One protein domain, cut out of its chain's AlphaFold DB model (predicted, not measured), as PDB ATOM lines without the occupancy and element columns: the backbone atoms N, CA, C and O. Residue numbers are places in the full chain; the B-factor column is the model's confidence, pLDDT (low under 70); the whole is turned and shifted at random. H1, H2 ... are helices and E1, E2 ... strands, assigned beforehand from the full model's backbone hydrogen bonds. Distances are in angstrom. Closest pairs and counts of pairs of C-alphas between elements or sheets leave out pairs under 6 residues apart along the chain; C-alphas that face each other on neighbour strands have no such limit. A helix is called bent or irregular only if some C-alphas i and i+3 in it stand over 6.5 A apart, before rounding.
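AT A GLANCE: This is residues 364 to 390 and 409 to 495 of the 544 residues of an uncharacterized protein of Microbacterium sp. 69-10 (UniProt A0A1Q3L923). The picture is a small closed barrel of six antiparallel strands, E1, E2, E3, E7, E5 and E4 in turn round the ring, with the short helix H1 packed on its outside, mostly beside E2. E6 adds a short extra strand beside E7 outside the ring, and the long axis runs from the cut end at Leu 409 to the loop that joins E6 to E7. The printed part has 114 residues, with one named helix and seven named strands in the order E1, E2, E3, H1, E4, E5, E6, E7. The class is mostly strand, though under half of the residues, 49, are in named elements. The whole is compact, with a radius of gyration of the C-alphas of 14.4 A and spans of 54 by 36 by 21 A.

IN THESE COORDINATES: Begin with the longest strand of the barrel, E7, residues 485 to 494: find C-alpha 485 at (15.916, -28.874, 32.790), from where it runs 26.6 A to C-alpha 494 at (17.921, -33.544, 6.665). Next comes E3, residues 418 to 425, 22.8 A long. E2 holds residues 374 to 379 and measures 15.2 A. E1, residues 364 to 366, starts the printed part with C-alpha 364 at (14.321, -22.670, 18.422). E4 holds residues 446 to 450 and E5 residues 464 to 468, with lengths of 12.9 A and 13.5 A. E6 is residues 473 to 475. H1, residues 426 to 434, spans 13.7 A; it is irregular, with C-alphas 427 and 430 7.1 A apart.

HOW THE PARTS SIT: Go round the closed barrel from E7, whose neighbours are all antiparallel to it. E3 is on one side of it; look for N 420 and O 490, 2.8 A apart, and N 488 and O 422, also 2.8 A. E5 and E6 are on the other side of E7. The pairing is staggered: E6 pairs with residues 487 to 489 of E7, E5 with 493 to 494, and E7 bends by 59 degrees at residue 491. N 475 and O 487 are 2.8 A apart in the hairpin of E6 and E7, while N 468 and O 493, at 2.9 A, join E5 to E7. E4 and E5 form another hairpin, with N 449 and O 465 at 2.9 A. E4 is also the antiparallel neighbour of E1, where N 448 and O 366 are 2.9 A apart. E1 and E2 form a hairpin, with N 375 and O 365 at 2.8 A. E2 closes the ring on E3 with N 378 and O 423 at 2.8 A. H1 is on the barrel, outside it, at a height over the sheet of 6.9 A. It is only just over none of the strands, with 2 of its 9 C-alphas falling on E2 and 2 on E3. The closest C-alphas of H1 and E2 are those of Leu 432 and Ala 375, 5.2 A apart. In H1, 3 of 5 O i to N i+4 pairs are within hydrogen-bond range.

THE WHOLE: The two C-alphas farthest apart are those of Leu 409 and Thr 481, at 55.8 A. Residues 391 to 408 are not printed, and C-alphas 390 and 409 are 12.0 A apart across that cut. Near it, residues 388 to 389 pair antiparallel with residues 415 to 416. The links from H1 to E4 and from E4 to E5 are long; the second, residues 451 to 463, has no named element. Confidence is low, with pLDDT under 70, at residues 455 to 459 and 476 to 484; the mean of the printed part is 86.4.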
ATOM      1  N   VAL A 364      15.754 -22.355  18.430       94.44
ATOM      2  CA  VAL A 364      14.321 -22.670  18.422       94.44
ATOM      3  C   VAL A 364      14.092 -23.940  17.618       94.44
ATOM      4  O   VAL A 364      14.524 -24.047  16.467       94.44
ATOM      5  N   VAL A 365      13.395 -24.896  18.227       96.38
ATOM      6  CA  VAL A 365      12.803 -26.040  17.530       96.38
ATOM      7  C   VAL A 365      11.334 -25.725  17.322       96.38
ATOM      8  O   VAL A 365      10.645 -25.353  18.267       96.38
ATOM      9  N   GLN A 366      10.846 -25.860  16.094       94.81
ATOM     10  CA  GLN A 366       9.438 -25.631  15.791       94.81
ATOM     11  C   GLN A 366       8.899 -26.623  14.771       94.81
ATOM     12  O   GLN A 366       9.636 -27.175  13.947       94.81
ATOM     13  N   GLN A 367       7.582 -26.785  14.789       93.19
ATOM     14  CA  GLN A 367       6.852 -27.478  13.749       93.19
ATOM     15  C   GLN A 367       6.757 -26.547  12.511       93.19
ATOM     16  O   GLN A 367       6.349 -25.390  12.624       93.19
ATOM     17  N   PRO A 368       7.177 -26.992  11.309       90.62
ATOM     18  CA  PRO A 368       7.263 -26.123  10.125       90.62
ATOM     19  C   PRO A 368       5.907 -25.648   9.566       90.62
ATOM     20  O   PRO A 368       5.823 -24.589   8.955       90.62
ATOM     21  N   LEU A 369       4.847 -26.431   9.734       89.44
ATOM     22  CA  LEU A 369       3.468 -26.126   9.345       89.44
ATOM     23  C   LEU A 369       2.721 -25.270  10.380       89.44
ATOM     24  O   LEU A 369       1.812 -24.546   9.977       89.44
ATOM     25  N   ASP A 370       3.093 -25.335  11.663       88.62
ATOM     26  CA  ASP A 370       2.510 -24.528  12.740       88.62
ATOM     27  C   ASP A 370       3.578 -23.961  13.684       88.62
ATOM     28  O   ASP A 370       4.088 -24.632  14.579       88.62
ATOM     29  N   ALA A 371       3.865 -22.670  13.513       88.00
ATOM     30  CA  ALA A 371       4.849 -21.957  14.314       88.00
ATOM     31  C   ALA A 371       4.456 -21.800  15.796       88.00
ATOM     32  O   ALA A 371       5.319 -21.462  16.599       88.00
ATOM     33  N   ARG A 372       3.188 -22.033  16.178       86.12
ATOM     34  CA  ARG A 372       2.774 -22.050  17.594       86.12
ATOM     35  C   ARG A 372       3.343 -23.251  18.343       86.12
ATOM     36  O   ARG A 372       3.614 -23.154  19.535       86.12
ATOM     37  N   LEU A 373       3.560 -24.365  17.646       91.12
ATOM     38  CA  LEU A 373       4.192 -25.559  18.197       91.12
ATOM     39  C   LEU A 373       5.711 -25.400  18.127       91.12
ATOM     40  O   LEU A 373       6.371 -25.891  17.209       91.12
ATOM     41  N   SER A 374       6.260 -24.663  19.087       93.50
ATOM     42  CA  SER A 374       7.689 -24.377  19.172       93.50
ATOM     43  C   SER A 374       8.193 -24.428  20.608       93.50
ATOM     44  O   SER A 374       7.422 -24.288  21.552       93.50
ATOM     45  N   ALA A 375       9.495 -24.639  20.760       94.56
ATOM     46  CA  ALA A 375      10.174 -24.633  22.042       94.56
ATOM     47  C   ALA A 375      11.555 -23.990  21.911       94.56
ATOM     48  O   ALA A 375      12.292 -24.230  20.944       94.56
ATOM     49  N   VAL A 376      11.920 -23.197  22.917       94.38
ATOM     50  CA  VAL A 376      13.286 -22.688  23.061       94.38
ATOM     51  C   VAL A 376      14.147 -23.783  23.677       94.38
ATOM     52  O   VAL A 376      13.828 -24.336  24.730       94.38
ATOM     53  N   VAL A 377      15.263 -24.094  23.022       93.00
ATOM     54  CA  VAL A 377      16.194 -25.133  23.463       93.00
ATOM     55  C   VAL A 377      17.609 -24.577  23.551       93.00
ATOM     56  O   VAL A 377      17.980 -23.621  22.875       93.00
ATOM     57  N   ARG A 378      18.440 -25.213  24.370       91.38
ATOM     58  CA  ARG A 378      19.889 -25.008  24.405       91.38
ATOM     59  C   ARG A 378      20.564 -26.217  23.773       91.38
ATOM     60  O   ARG A 378      20.221 -27.359  24.087       91.38
ATOM     61  N   ARG A 379      21.516 -25.964  22.879       89.62
ATOM     62  CA  ARG A 379      22.330 -27.005  22.245       89.62
ATOM     63  C   ARG A 379      23.399 -27.468  23.229       89.62
ATOM     64  O   ARG A 379      24.091 -26.637  23.806       89.62
ATOM     65  N   GLN A 380      23.525 -28.775  23.407       88.69
ATOM     66  CA  GLN A 380      24.607 -29.398  24.169       88.69
ATOM     67  C   GLN A 380      25.745 -29.825  23.234       88.69
ATOM     68  O   GLN A 380      25.528 -29.970  22.031       88.69
ATOM     69  N   ASP A 381      26.922 -30.120  23.795       86.00
ATOM     70  CA  ASP A 381      28.137 -30.526  23.057       86.00
ATOM     71  C   ASP A 381      27.940 -31.736  22.124       86.00
ATOM     72  O   ASP A 381      28.693 -31.933  21.174       86.00
ATOM     73  N   GLY A 382      26.924 -32.569  22.382       86.88
ATOM     74  CA  GLY A 382      26.573 -33.701  21.521       86.88
ATOM     75  C   GLY A 382      25.873 -33.311  20.212       86.88
ATOM     76  O   GLY A 382      25.808 -34.125  19.292       86.88
ATOM     77  N   THR A 383      25.346 -32.087  20.106       89.81
ATOM     78  CA  THR A 383      24.643 -31.621  18.904       89.81
ATOM     79  C   THR A 383      25.613 -31.440  17.750       89.81
ATOM     80  O   THR A 383      26.594 -30.712  17.862       89.81
ATOM     81  N   ALA A 384      25.302 -32.060  16.610       89.44
ATOM     82  CA  ALA A 384      26.115 -32.022  15.398       89.44
ATOM     83  C   ALA A 384      27.584 -32.433  15.625       89.44
ATOM     84  O   ALA A 384      28.465 -32.009  14.875       89.44
ATOM     85  N   ALA A 385      27.835 -33.299  16.617       88.94
ATOM     86  CA  ALA A 385      29.153 -33.878  16.877       88.94
ATOM     87  C   ALA A 385      29.719 -34.620  15.649       88.94
ATOM     88  O   ALA A 385      30.932 -34.677  15.457       88.94
ATOM     89  N   GLU A 386      28.838 -35.139  14.787       89.19
ATOM     90  CA  GLU A 386      29.182 -35.688  13.479       89.19
ATOM     91  C   GLU A 386      28.213 -35.170  12.403       89.19
ATOM     92  O   GLU A 386      27.000 -35.099  12.607       89.19
ATOM     93  N   LEU A 387      28.754 -34.795  11.238       90.50
ATOM     94  CA  LEU A 387      27.990 -34.286  10.097       90.50
ATOM     95  C   LEU A 387      28.363 -35.046   8.823       90.50
ATOM     96  O   LEU A 387      29.359 -34.736   8.165       90.50
ATOM     97  N   VAL A 388      27.525 -36.005   8.432       91.19
ATOM     98  CA  VAL A 388      27.744 -36.827   7.237       91.19
ATOM     99  C   VAL A 388      26.945 -36.278   6.057       91.19
ATOM    100  O   VAL A 388      25.728 -36.134   6.133       91.19
ATOM    101  N   ARG A 389      27.624 -35.995   4.938       89.50
ATOM    102  CA  ARG A 389      26.999 -35.614   3.657       89.50
ATOM    103  C   ARG A 389      27.453 -36.564   2.561       89.50
ATOM    104  O   ARG A 389      28.536 -36.393   2.002       89.50
ATOM    105  N   SER A 390      26.637 -37.560   2.247       85.88
ATOM    106  CA  SER A 390      27.010 -38.574   1.262       85.88
ATOM    107  C   SER A 390      27.088 -37.982  -0.145       85.88
ATOM    108  O   SER A 390      26.159 -37.327  -0.625       85.88
ATOM    109  N   LEU A 409      26.750 -40.315 -10.819       80.75
ATOM    110  CA  LEU A 409      26.992 -38.883 -10.716       80.75
ATOM    111  C   LEU A 409      25.720 -38.256 -10.146       80.75
ATOM    112  O   LEU A 409      24.618 -38.595 -10.575       80.75
ATOM    113  N   GLY A 410      25.856 -37.351  -9.185       77.94
ATOM    114  CA  GLY A 410      24.710 -36.653  -8.621       77.94
ATOM    115  C   GLY A 410      25.113 -35.563  -7.635       77.94
ATOM    116  O   GLY A 410      26.272 -35.507  -7.213       77.94
ATOM    117  N   PRO A 411      24.168 -34.687  -7.259       81.75
ATOM    118  CA  PRO A 411      24.417 -33.651  -6.269       81.75
ATOM    119  C   PRO A 411      24.710 -34.276  -4.901       81.75
ATOM    120  O   PRO A 411      24.139 -35.308  -4.541       81.75
ATOM    121  N   ARG A 412      25.585 -33.642  -4.113       83.12
ATOM    122  CA  ARG A 412      25.840 -34.041  -2.721       83.12
ATOM    123  C   ARG A 412      24.510 -34.130  -1.961       83.12
ATOM    124  O   ARG A 412      23.711 -33.198  -2.028       83.12
ATOM    125  N   ARG A 413      24.275 -35.239  -1.252       86.38
ATOM    126  CA  ARG A 413      23.058 -35.431  -0.453       86.38
ATOM    127  C   ARG A 413      23.062 -34.507   0.770       86.38
ATOM    128  O   ARG A 413      24.118 -34.018   1.185       86.38
ATOM    129  N   GLY A 414      21.870 -34.281   1.323       88.12
ATOM    130  CA  GLY A 414      21.695 -33.595   2.605       88.12
ATOM    131  C   GLY A 414      22.373 -34.338   3.756       88.12
ATOM    132  O   GLY A 414      22.919 -35.432   3.582       88.12
ATOM    133  N   LEU A 415      22.359 -33.719   4.931       93.50
ATOM    134  CA  LEU A 415      22.910 -34.320   6.138       93.50
ATOM    135  C   LEU A 415      22.138 -35.583   6.546       93.50
ATOM    136  O   LEU A 415      20.910 -35.598   6.527       93.50
ATOM    137  N   ALA A 416      22.850 -36.626   6.961       93.31
ATOM    138  CA  ALA A 416      22.259 -37.863   7.467       93.31
ATOM    139  C   ALA A 416      22.869 -38.247   8.816       93.31
ATOM    140  O   ALA A 416      24.055 -38.012   9.044       93.31
ATOM    141  N   GLY A 417      22.055 -38.848   9.689       93.75
ATOM    142  CA  GLY A 417      22.508 -39.350  10.989       93.75
ATOM    143  C   GLY A 417      23.023 -38.263  11.934       93.75
ATOM    144  O   GLY A 417      23.930 -38.525  12.714       93.75
ATOM    145  N   VAL A 418      22.488 -37.042  11.854       95.31
ATOM    146  CA  VAL A 418      22.940 -35.920  12.685       95.31
ATOM    147  C   VAL A 418      22.462 -36.133  14.124       95.31
ATOM    148  O   VAL A 418      21.249 -36.224  14.334       95.31
ATOM    149  N   PRO A 419      23.360 -36.178  15.122       94.94
ATOM    150  CA  PRO A 419      22.951 -36.205  16.516       94.94
ATOM    151  C   PRO A 419      22.441 -34.818  16.927       94.94
ATOM    152  O   PRO A 419      23.132 -33.815  16.749       94.94
ATOM    153  N   LEU A 420      21.237 -34.753  17.483       94.56
ATOM    154  CA  LEU A 420      20.730 -33.590  18.206       94.56
ATOM    155  C   LEU A 420      20.730 -33.921  19.696       94.56
ATOM    156  O   LEU A 420      20.158 -34.931  20.103       94.56
ATOM    157  N   ASP A 421      21.372 -33.073  20.494       93.19
ATOM    158  CA  ASP A 421      21.426 -33.182  21.950       93.19
ATOM    159  C   ASP A 421      21.017 -31.834  22.550       93.19
ATOM    160  O   ASP A 421      21.767 -30.854  22.516       93.19
ATOM    161  N   LEU A 422      19.776 -31.775  23.011       92.88
ATOM    162  CA  LEU A 422      19.080 -30.543  23.344       92.88
ATOM    163  C   LEU A 422      18.684 -30.560  24.815       92.88
ATOM    164  O   LEU A 422      18.336 -31.599  25.365       92.88
ATOM    165  N   THR A 423      18.680 -29.398  25.450       91.81
ATOM    166  CA  THR A 423      18.067 -29.219  26.771       91.81
ATOM    167  C   THR A 423      17.069 -28.088  26.724       91.81
ATOM    168  O   THR A 423      17.359 -27.057  26.120       91.81
ATOM    169  N   CYS A 424      15.942 -28.234  27.400       90.12
ATOM    170  CA  CYS A 424      14.976 -27.157  27.565       90.12
ATOM    171  C   CYS A 424      14.546 -27.047  29.027       90.12
ATOM    172  O   CYS A 424      14.694 -27.992  29.812       90.12
ATOM    173  N   ASP A 425      14.045 -25.873  29.388       88.12
ATOM    174  CA  ASP A 425      13.495 -25.624  30.715       88.12
ATOM    175  C   ASP A 425      12.159 -26.389  30.875       88.12
ATOM    176  O   ASP A 425      11.555 -26.826  29.889       88.12
ATOM    177  N   ALA A 426      11.734 -26.649  32.116       82.81
ATOM    178  CA  ALA A 426      10.607 -27.545  32.407       82.81
ATOM    179  C   ALA A 426       9.278 -27.122  31.748       82.81
ATOM    180  O   ALA A 426       8.470 -27.977  31.399       82.81
ATOM    181  N   ASP A 427       9.068 -25.822  31.557       83.81
ATOM    182  CA  ASP A 427       7.898 -25.231  30.901       83.81
ATOM    183  C   ASP A 427       7.884 -25.443  29.376       83.81
ATOM    184  O   ASP A 427       6.825 -25.403  28.757       83.81
ATOM    185  N   GLN A 428       9.041 -25.719  28.769       89.25
ATOM    186  CA  GLN A 428       9.194 -25.948  27.329       89.25
ATOM    187  C   GLN A 428       9.086 -27.431  26.936       89.25
ATOM    188  O   GLN A 428       8.981 -27.747  25.752       89.25
ATOM    189  N   VAL A 429       9.118 -28.351  27.909       89.00
ATOM    190  CA  VAL A 429       9.153 -29.807  27.673       89.00
ATOM    191  C   VAL A 429       7.945 -30.284  26.876       89.00
ATOM    192  O   VAL A 429       8.099 -30.929  25.840       89.00
ATOM    193  N   GLU A 430       6.747 -29.938  27.341       89.75
ATOM    194  CA  GLU A 430       5.502 -30.358  26.696       89.75
ATOM    195  C   GLU A 430       5.360 -29.729  25.307       89.75
ATOM    196  O   GLU A 430       4.931 -30.397  24.370       89.75
ATOM    197  N   ALA A 431       5.795 -28.475  25.135       91.06
ATOM    198  CA  ALA A 431       5.779 -27.799  23.840       91.06
ATOM    199  C   ALA A 431       6.724 -28.472  22.828       91.06
ATOM    200  O   ALA A 431       6.356 -28.682  21.668       91.06
ATOM    201  N   LEU A 432       7.921 -28.878  23.273       93.50
ATOM    202  CA  LEU A 432       8.874 -29.605  22.439       93.50
ATOM    203  C   LEU A 432       8.314 -30.970  22.021       93.50
ATOM    204  O   LEU A 432       8.389 -31.310  20.842       93.50
ATOM    205  N   GLN A 433       7.722 -31.737  22.940       92.88
ATOM    206  CA  GLN A 433       7.119 -33.031  22.599       92.88
ATOM    207  C   GLN A 433       5.907 -32.863  21.672       92.88
ATOM    208  O   GLN A 433       5.843 -33.509  20.627       92.88
ATOM    209  N   ALA A 434       5.012 -31.920  21.977       93.12
ATOM    210  CA  ALA A 434       3.820 -31.634  21.179       93.12
ATOM    211  C   ALA A 434       4.136 -31.211  19.735       93.12
ATOM    212  O   ALA A 434       3.314 -31.424  18.843       93.12
ATOM    213  N   SER A 435       5.331 -30.672  19.466       94.06
ATOM    214  CA  SER A 435       5.772 -30.362  18.099       94.06
ATOM    215  C   SER A 435       5.944 -31.601  17.200       94.06
ATOM    216  O   SER A 435       5.869 -31.475  15.979       94.06
ATOM    217  N   LEU A 436       6.112 -32.798  17.782       94.19
ATOM    218  CA  LEU A 436       6.066 -34.097  17.088       94.19
ATOM    219  C   LEU A 436       4.709 -34.803  17.226       94.19
ATOM    220  O   LEU A 436       4.514 -35.892  16.684       94.19
ATOM    221  N   GLY A 437       3.749 -34.156  17.884       91.94
ATOM    222  CA  GLY A 437       2.413 -34.667  18.144       91.94
ATOM    223  C   GLY A 437       2.220 -35.102  19.588       91.94
ATOM    224  O   GLY A 437       3.150 -35.189  20.383       91.94
ATOM    225  N   THR A 438       0.965 -35.355  19.927       91.00
ATOM    226  CA  THR A 438       0.553 -35.904  21.218       91.00
ATOM    227  C   THR A 438      -0.091 -37.269  21.004       91.00
ATOM    228  O   THR A 438      -0.268 -37.722  19.872       91.00
ATOM    229  N   TYR A 439      -0.498 -37.927  22.089       87.69
ATOM    230  CA  TYR A 439      -1.257 -39.178  22.007       87.69
ATOM    231  C   TYR A 439      -2.575 -39.051  21.226       87.69
ATOM    232  O   TYR A 439      -3.081 -40.051  20.720       87.69
ATOM    233  N   GLU A 440      -3.125 -37.840  21.117       92.12
ATOM    234  CA  GLU A 440      -4.417 -37.580  20.476       92.12
ATOM    235  C   GLU A 440      -4.286 -36.792  19.167       92.12
ATOM    236  O   GLU A 440      -5.108 -36.951  18.264       92.12
ATOM    237  N   VAL A 441      -3.255 -35.951  19.048       90.00
ATOM    238  CA  VAL A 441      -3.064 -35.046  17.911       90.00
ATOM    239  C   VAL A 441      -1.792 -35.434  17.158       90.00
ATOM    240  O   VAL A 441      -0.694 -35.099  17.607       90.00
ATOM    241  N   PRO A 442      -1.897 -36.123  16.006       90.69
ATOM    242  CA  PRO A 442      -0.726 -36.470  15.212       90.69
ATOM    243  C   PRO A 442      -0.120 -35.222  14.560       90.69
ATOM    244  O   PRO A 442      -0.841 -34.328  14.115       90.69
ATOM    245  N   GLN A 443       1.208 -35.194  14.440       90.81
ATOM    246  CA  GLN A 443       1.941 -34.162  13.704       90.81
ATOM    247  C   GLN A 443       2.882 -34.782  12.676       90.81
ATOM    248  O   GLN A 443       3.215 -35.967  12.723       90.81
ATOM    249  N   LEU A 444       3.320 -33.959  11.723       90.56
ATOM    250  CA  LEU A 444       4.415 -34.327  10.833       90.56
ATOM    251  C   LEU A 444       5.696 -34.509  11.677       90.56
ATOM    252  O   LEU A 444       6.069 -33.554  12.357       90.56
ATOM    253  N   PRO A 445       6.404 -35.656  11.601       93.44
ATOM    254  CA  PRO A 445       7.627 -35.906  12.373       93.44
ATOM    255  C   PRO A 445       8.840 -35.184  11.760       93.44
ATOM    256  O   PRO A 445       9.889 -35.772  11.495       93.44
ATOM    257  N   VAL A 446       8.673 -33.898  11.451       95.38
ATOM    258  CA  VAL A 446       9.697 -33.026  10.883       95.38
ATOM    259  C   VAL A 446       9.822 -31.804  11.769       95.38
ATOM    260  O   VAL A 446       8.849 -31.084  11.987       95.38
ATOM    261  N   TRP A 447      11.042 -31.538  12.211       97.06
ATOM    262  CA  TRP A 447      11.392 -30.301  12.886       97.06
ATOM    263  C   TRP A 447      12.039 -29.323  11.930       97.06
ATOM    264  O   TRP A 447      12.836 -29.697  11.070       97.06
ATOM    265  N   LEU A 448      11.715 -28.052  12.128       96.31
ATOM    266  CA  LEU A 448      12.555 -26.949  11.717       96.31
ATOM    267  C   LEU A 448      13.371 -26.516  12.937       96.31
ATOM    268  O   LEU A 448      12.831 -25.981  13.903       96.31
ATOM    269  N   VAL A 449      14.677 -26.750  12.879       95.69
ATOM    270  CA  VAL A 449      15.631 -26.265  13.875       95.69
ATOM    271  C   VAL A 449      16.268 -24.992  13.336       95.69
ATOM    272  O   VAL A 449      16.884 -25.004  12.266       95.69
ATOM    273  N   ARG A 450      16.105 -23.890  14.069       94.44
ATOM    274  CA  ARG A 450      16.716 -22.599  13.748       94.44
ATOM    275  C   ARG A 450      17.782 -22.271  14.771       94.44
ATOM    276  O   ARG A 450      17.509 -22.244  15.970       94.44
ATOM    277  N   THR A 451      18.999 -22.068  14.281       90.38
ATOM    278  CA  THR A 451      20.177 -21.824  15.118       90.38
ATOM    279  C   THR A 451      20.832 -20.503  14.729       90.38
ATOM    280  O   THR A 451      20.932 -20.219  13.532       90.38
ATOM    281  N   PRO A 452      21.263 -19.691  15.708       85.56
ATOM    282  CA  PRO A 452      22.066 -18.514  15.430       85.56
ATOM    283  C   PRO A 452      23.481 -18.941  15.021       85.56
ATOM    284  O   PRO A 452      23.896 -20.069  15.321       85.56
ATOM    285  N   PRO A 453      24.249 -18.057  14.363       78.56
ATOM    286  CA  PRO A 453      25.648 -18.312  14.076       78.56
ATOM    287  C   PRO A 453      26.396 -18.542  15.389       78.56
ATOM    288  O   PRO A 453      26.252 -17.776  16.337       78.56
ATOM    289  N   ASP A 454      27.185 -19.607  15.441       70.56
ATOM    290  CA  ASP A 454      28.040 -19.898  16.586       70.56
ATOM    291  C   ASP A 454      29.234 -18.927  16.572       70.56
ATOM    292  O   ASP A 454      30.089 -18.998  15.683       70.56
ATOM    293  N   ASP A 455      29.282 -18.007  17.533       56.47
ATOM    294  CA  ASP A 455      30.348 -17.014  17.710       56.47
ATOM    295  C   ASP A 455      31.706 -17.658  18.040       56.47
ATOM    296  O   ASP A 455      32.760 -17.078  17.766       56.47
ATOM    297  N   THR A 456      31.692 -18.895  18.542       51.94
ATOM    298  CA  THR A 456      32.889 -19.690  18.843       51.94
ATOM    299  C   THR A 456      33.275 -20.681  17.739       51.94
ATOM    300  O   THR A 456      34.282 -21.382  17.854       51.94
ATOM    301  N   GLY A 457      32.520 -20.727  16.633       53.00
ATOM    302  CA  GLY A 457      32.818 -21.566  15.468       53.00
ATOM    303  C   GLY A 457      32.644 -23.077  15.688       53.00
ATOM    304  O   GLY A 457      33.122 -23.863  14.864       53.00
ATOM    305  N   GLY A 458      31.980 -23.492  16.774       55.66
ATOM    306  CA  GLY A 458      31.893 -24.889  17.205       55.66
ATOM    307  C   GLY A 458      30.940 -25.761  16.381       55.66
ATOM    308  O   GLY A 458      31.270 -26.901  16.061       55.66
ATOM    309  N   THR A 459      29.775 -25.242  15.980       67.75
ATOM    310  CA  THR A 459      28.707 -26.065  15.377       67.75
ATOM    311  C   THR A 459      28.385 -25.639  13.943       67.75
ATOM    312  O   THR A 459      27.880 -24.549  13.707       67.75
ATOM    313  N   ARG A 460      28.627 -26.517  12.956       79.38
ATOM    314  CA  ARG A 460      28.356 -26.261  11.518       79.38
ATOM    315  C   ARG A 460      26.985 -26.762  11.042       79.38
ATOM    316  O   ARG A 460      26.852 -27.246   9.910       79.38
ATOM    317  N   LEU A 461      25.989 -26.717  11.922       86.88
ATOM    318  CA  LEU A 461      24.611 -27.027  11.550       86.88
ATOM    319  C   LEU A 461      24.060 -25.870  10.693       86.88
ATOM    320  O   LEU A 461      24.343 -24.722  11.025       86.88
ATOM    321  N   PRO A 462      23.313 -26.131   9.604       89.81
ATOM    322  CA  PRO A 462      22.681 -25.057   8.839       89.81
ATOM    323  C   PRO A 462      21.780 -24.191   9.726       89.81
ATOM    324  O   PRO A 462      21.056 -24.729  10.566       89.81
ATOM    325  N   ALA A 463      21.762 -22.876   9.494       90.44
ATOM    326  CA  ALA A 463      20.978 -21.950  10.320       90.44
ATOM    327  C   ALA A 463      19.464 -22.219  10.234       90.44
ATOM    328  O   ALA A 463      18.732 -21.991  11.193       90.44
ATOM    329  N   VAL A 464      19.011 -22.744   9.087       93.94
ATOM    330  CA  VAL A 464      17.664 -23.286   8.855       93.94
ATOM    331  C   VAL A 464      17.808 -24.768   8.511       93.94
ATOM    332  O   VAL A 464      18.231 -25.118   7.404       93.94
ATOM    333  N   PHE A 465      17.469 -25.645   9.455       94.62
ATOM    334  CA  PHE A 465      17.654 -27.088   9.323       94.62
ATOM    335  C   PHE A 465      16.328 -27.837   9.471       94.62
ATOM    336  O   PHE A 465      15.811 -27.997  10.574       94.62
ATOM    337  N   PHE A 466      15.784 -28.308   8.347       96.19
ATOM    338  CA  PHE A 466      14.618 -29.191   8.333       96.19
ATOM    339  C   PHE A 466      15.071 -30.637   8.473       96.19
ATOM    340  O   PHE A 466      15.849 -31.123   7.647       96.19
ATOM    341  N   CYS A 467      14.586 -31.341   9.487       96.88
ATOM    342  CA  CYS A 467      15.018 -32.702   9.754       96.88
ATOM    343  C   CYS A 467      13.865 -33.622  10.153       96.88
ATOM    344  O   CYS A 467      12.948 -33.228  10.866       96.88
ATOM    345  N   HIS A 468      13.912 -34.860   9.668       97.12
ATOM    346  CA  HIS A 468      13.010 -35.920  10.098       97.12
ATOM    347  C   HIS A 468      13.475 -36.479  11.441       97.12
ATOM    348  O   HIS A 468      14.648 -36.846  11.582       97.12
ATOM    349  N   VAL A 469      12.543 -36.572  12.388       96.56
ATOM    350  CA  VAL A 469      12.776 -37.061  13.748       96.56
ATOM    351  C   VAL A 469      12.048 -38.395  13.914       96.56
ATOM    352  O   VAL A 469      10.858 -38.408  14.213       96.56
ATOM    353  N   PRO A 470      12.730 -39.531  13.680       93.44
ATOM    354  CA  PRO A 470      12.096 -40.842  13.792       93.44
ATOM    355  C   PRO A 470      11.791 -41.223  15.246       93.44
ATOM    356  O   PRO A 470      10.823 -41.930  15.506       93.44
ATOM    357  N   GLU A 471      12.630 -40.777  16.178       93.56
ATOM    358  CA  GLU A 471      12.543 -41.087  17.600       93.56
ATOM    359  C   GLU A 471      13.130 -39.922  18.403       93.56
ATOM    360  O   GLU A 471      14.179 -39.373  18.040       93.56
ATOM    361  N   LEU A 472      12.452 -39.561  19.492       93.94
ATOM    362  CA  LEU A 472      12.906 -38.579  20.466       93.94
ATOM    363  C   LEU A 472      13.077 -39.273  21.818       93.94
ATOM    364  O   LEU A 472      12.123 -39.819  22.364       93.94
ATOM    365  N   VAL A 473      14.291 -39.237  22.359       93.69
ATOM    366  CA  VAL A 473      14.623 -39.862  23.642       93.69
ATOM    367  C   VAL A 473      14.747 -38.780  24.706       93.69
ATOM    368  O   VAL A 473      15.673 -37.969  24.652       93.69
ATOM    369  N   GLU A 474      13.847 -38.780  25.688       90.31
ATOM    370  CA  GLU A 474      14.002 -37.985  26.911       90.31
ATOM    371  C   GLU A 474      14.974 -38.699  27.859       90.31
ATOM    372  O   GLU A 474      14.808 -39.871  28.200       90.31
ATOM    373  N   VAL A 475      16.033 -38.000  28.252       85.31
ATOM    374  CA  VAL A 475      17.073 -38.490  29.154       85.31
ATOM    375  C   VAL A 475      16.890 -37.803  30.497       85.31
ATOM    376  O   VAL A 475      16.823 -36.574  30.559       85.31
ATOM    377  N   ASP A 476      16.863 -38.592  31.572       66.81
ATOM    378  CA  ASP A 476      16.801 -38.061  32.932       66.81
ATOM    379  C   ASP A 476      18.001 -37.140  33.190       66.81
ATOM    380  O   ASP A 476      19.169 -37.544  33.153       66.81
ATOM    381  N   ALA A 477      17.693 -35.868  33.402       60.34
ATOM    382  CA  ALA A 477      18.625 -34.831  33.772       60.34
ATOM    383  C   ALA A 477      18.217 -34.321  35.154       60.34
ATOM    384  O   ALA A 477      17.056 -34.006  35.393       60.34
ATOM    385  N   TRP A 478      19.189 -34.279  36.066       54.75
ATOM    386  CA  TRP A 478      19.081 -33.918  37.485       54.75
ATOM    387  C   TRP A 478      17.846 -33.067  37.870       54.75
ATOM    388  O   TRP A 478      17.881 -31.837  37.846       54.75
ATOM    389  N   ARG A 479      16.758 -33.724  38.304       52.09
ATOM    390  CA  ARG A 479      15.481 -33.095  38.721       52.09
ATOM    391  C   ARG A 479      15.406 -32.701  40.209       52.09
ATOM    392  O   ARG A 479      14.321 -32.470  40.736       52.09
ATOM    393  N   HIS A 480      16.529 -32.624  40.927       45.06
ATOM    394  CA  HIS A 480      16.514 -32.603  42.402       45.06
ATOM    395  C   HIS A 480      16.177 -31.262  43.091       45.06
ATOM    396  O   HIS A 480      16.056 -31.257  44.314       45.06
ATOM    397  N   THR A 481      15.993 -30.141  42.380       46.09
ATOM    398  CA  THR A 481      15.815 -28.816  43.030       46.09
ATOM    399  C   THR A 481      14.580 -28.017  42.605       46.09
ATOM    400  O   THR A 481      14.479 -26.844  42.947       46.09
ATOM    401  N   GLY A 482      13.622 -28.607  41.880       47.91
ATOM    402  CA  GLY A 482      12.391 -27.898  41.481       47.91
ATOM    403  C   GLY A 482      12.581 -26.808  40.410       47.91
ATOM    404  O   GLY A 482      11.629 -26.124  40.060       47.91
ATOM    405  N   THR A 483      13.793 -26.687  39.863       54.97
ATOM    406  CA  THR A 483      14.205 -25.799  38.759       54.97
ATOM    407  C   THR A 483      14.895 -26.614  37.656       54.97
ATOM    408  O   THR A 483      15.967 -26.260  37.167       54.97
ATOM    409  N   GLY A 484      14.340 -27.792  37.356       66.06
ATOM    410  CA  GLY A 484      14.958 -28.777  36.470       66.06
ATOM    411  C   GLY A 484      14.896 -28.386  34.993       66.06
ATOM    412  O   GLY A 484      13.953 -27.743  34.542       66.06
ATOM    413  N   TRP A 485      15.897 -28.832  34.248       77.94
ATOM    414  CA  TRP A 485      15.916 -28.874  32.790       77.94
ATOM    415  C   TRP A 485      15.773 -30.333  32.362       77.94
ATOM    416  O   TRP A 485      16.248 -31.231  33.059       77.94
ATOM    417  N   SER A 486      15.133 -30.575  31.222       86.06
ATOM    418  CA  SER A 486      15.044 -31.916  30.635       86.06
ATOM    419  C   SER A 486      15.962 -31.990  29.427       86.06
ATOM    420  O   SER A 486      16.122 -31.009  28.693       86.06
ATOM    421  N   ARG A 487      16.607 -33.142  29.237       90.75
ATOM    422  CA  ARG A 487      17.539 -33.373  28.133       90.75
ATOM    423  C   ARG A 487      16.910 -34.316  27.124       90.75
ATOM    424  O   ARG A 487      16.362 -35.344  27.496       90.75
ATOM    425  N   PHE A 488      17.056 -33.997  25.850       93.94
ATOM    426  CA  PHE A 488      16.519 -34.765  24.742       93.94
ATOM    427  C   PHE A 488      17.622 -35.133  23.765       93.94
ATOM    428  O   PHE A 488      18.512 -34.332  23.474       93.94
ATOM    429  N   ARG A 489      17.544 -36.351  23.235       94.88
ATOM    430  CA  ARG A 489      18.434 -36.838  22.185       94.88
ATOM    431  C   ARG A 489      17.632 -37.382  21.017       94.88
ATOM    432  O   ARG A 489      16.671 -38.118  21.211       94.88
ATOM    433  N   ALA A 490      18.067 -37.050  19.809       96.31
ATOM    434  CA  ALA A 490      17.517 -37.594  18.577       96.31
ATOM    435  C   ALA A 490      18.630 -37.793  17.545       96.31
ATOM    436  O   ALA A 490      19.613 -37.054  17.528       96.31
ATOM    437  N   THR A 491      18.468 -38.777  16.662       96.81
ATOM    438  CA  THR A 491      19.306 -38.922  15.463       96.81
ATOM    439  C   THR A 491      18.452 -38.601  14.251       96.81
ATOM    440  O   THR A 491      17.479 -39.299  13.973       96.81
ATOM    441  N   VAL A 492      18.801 -37.532  13.539       96.88
ATOM    442  CA  VAL A 492      17.930 -36.946  12.517       96.88
ATOM    443  C   VAL A 492      18.567 -36.967  11.135       96.88
ATOM    444  O   VAL A 492      19.784 -37.070  10.970       96.88
ATOM    445  N   THR A 493      17.730 -36.874  10.110       96.25
ATOM    446  CA  THR A 493      18.169 -36.758   8.711       96.25
ATOM    447  C   THR A 493      17.573 -35.502   8.104       96.25
ATOM    448  O   THR A 493      16.389 -35.235   8.301       96.25
ATOM    449  N   GLU A 494      18.381 -34.730   7.381       95.50
ATOM    450  CA  GLU A 494      17.921 -33.544   6.665       95.50
ATOM    451  C   GLU A 494      16.900 -33.940   5.604       95.50
ATOM    452  O   GLU A 494      17.131 -34.842   4.795       95.50
ATOM    453  N   VAL A 495      15.774 -33.240   5.594       94.31
ATOM    454  CA  VAL A 495      14.705 -33.448   4.623       94.31
ATOM    455  C   VAL A 495      14.393 -32.150   3.901       94.31
ATOM    456  O   VAL A 495      14.736 -31.058   4.350       94.31
TER     457      VAL A 495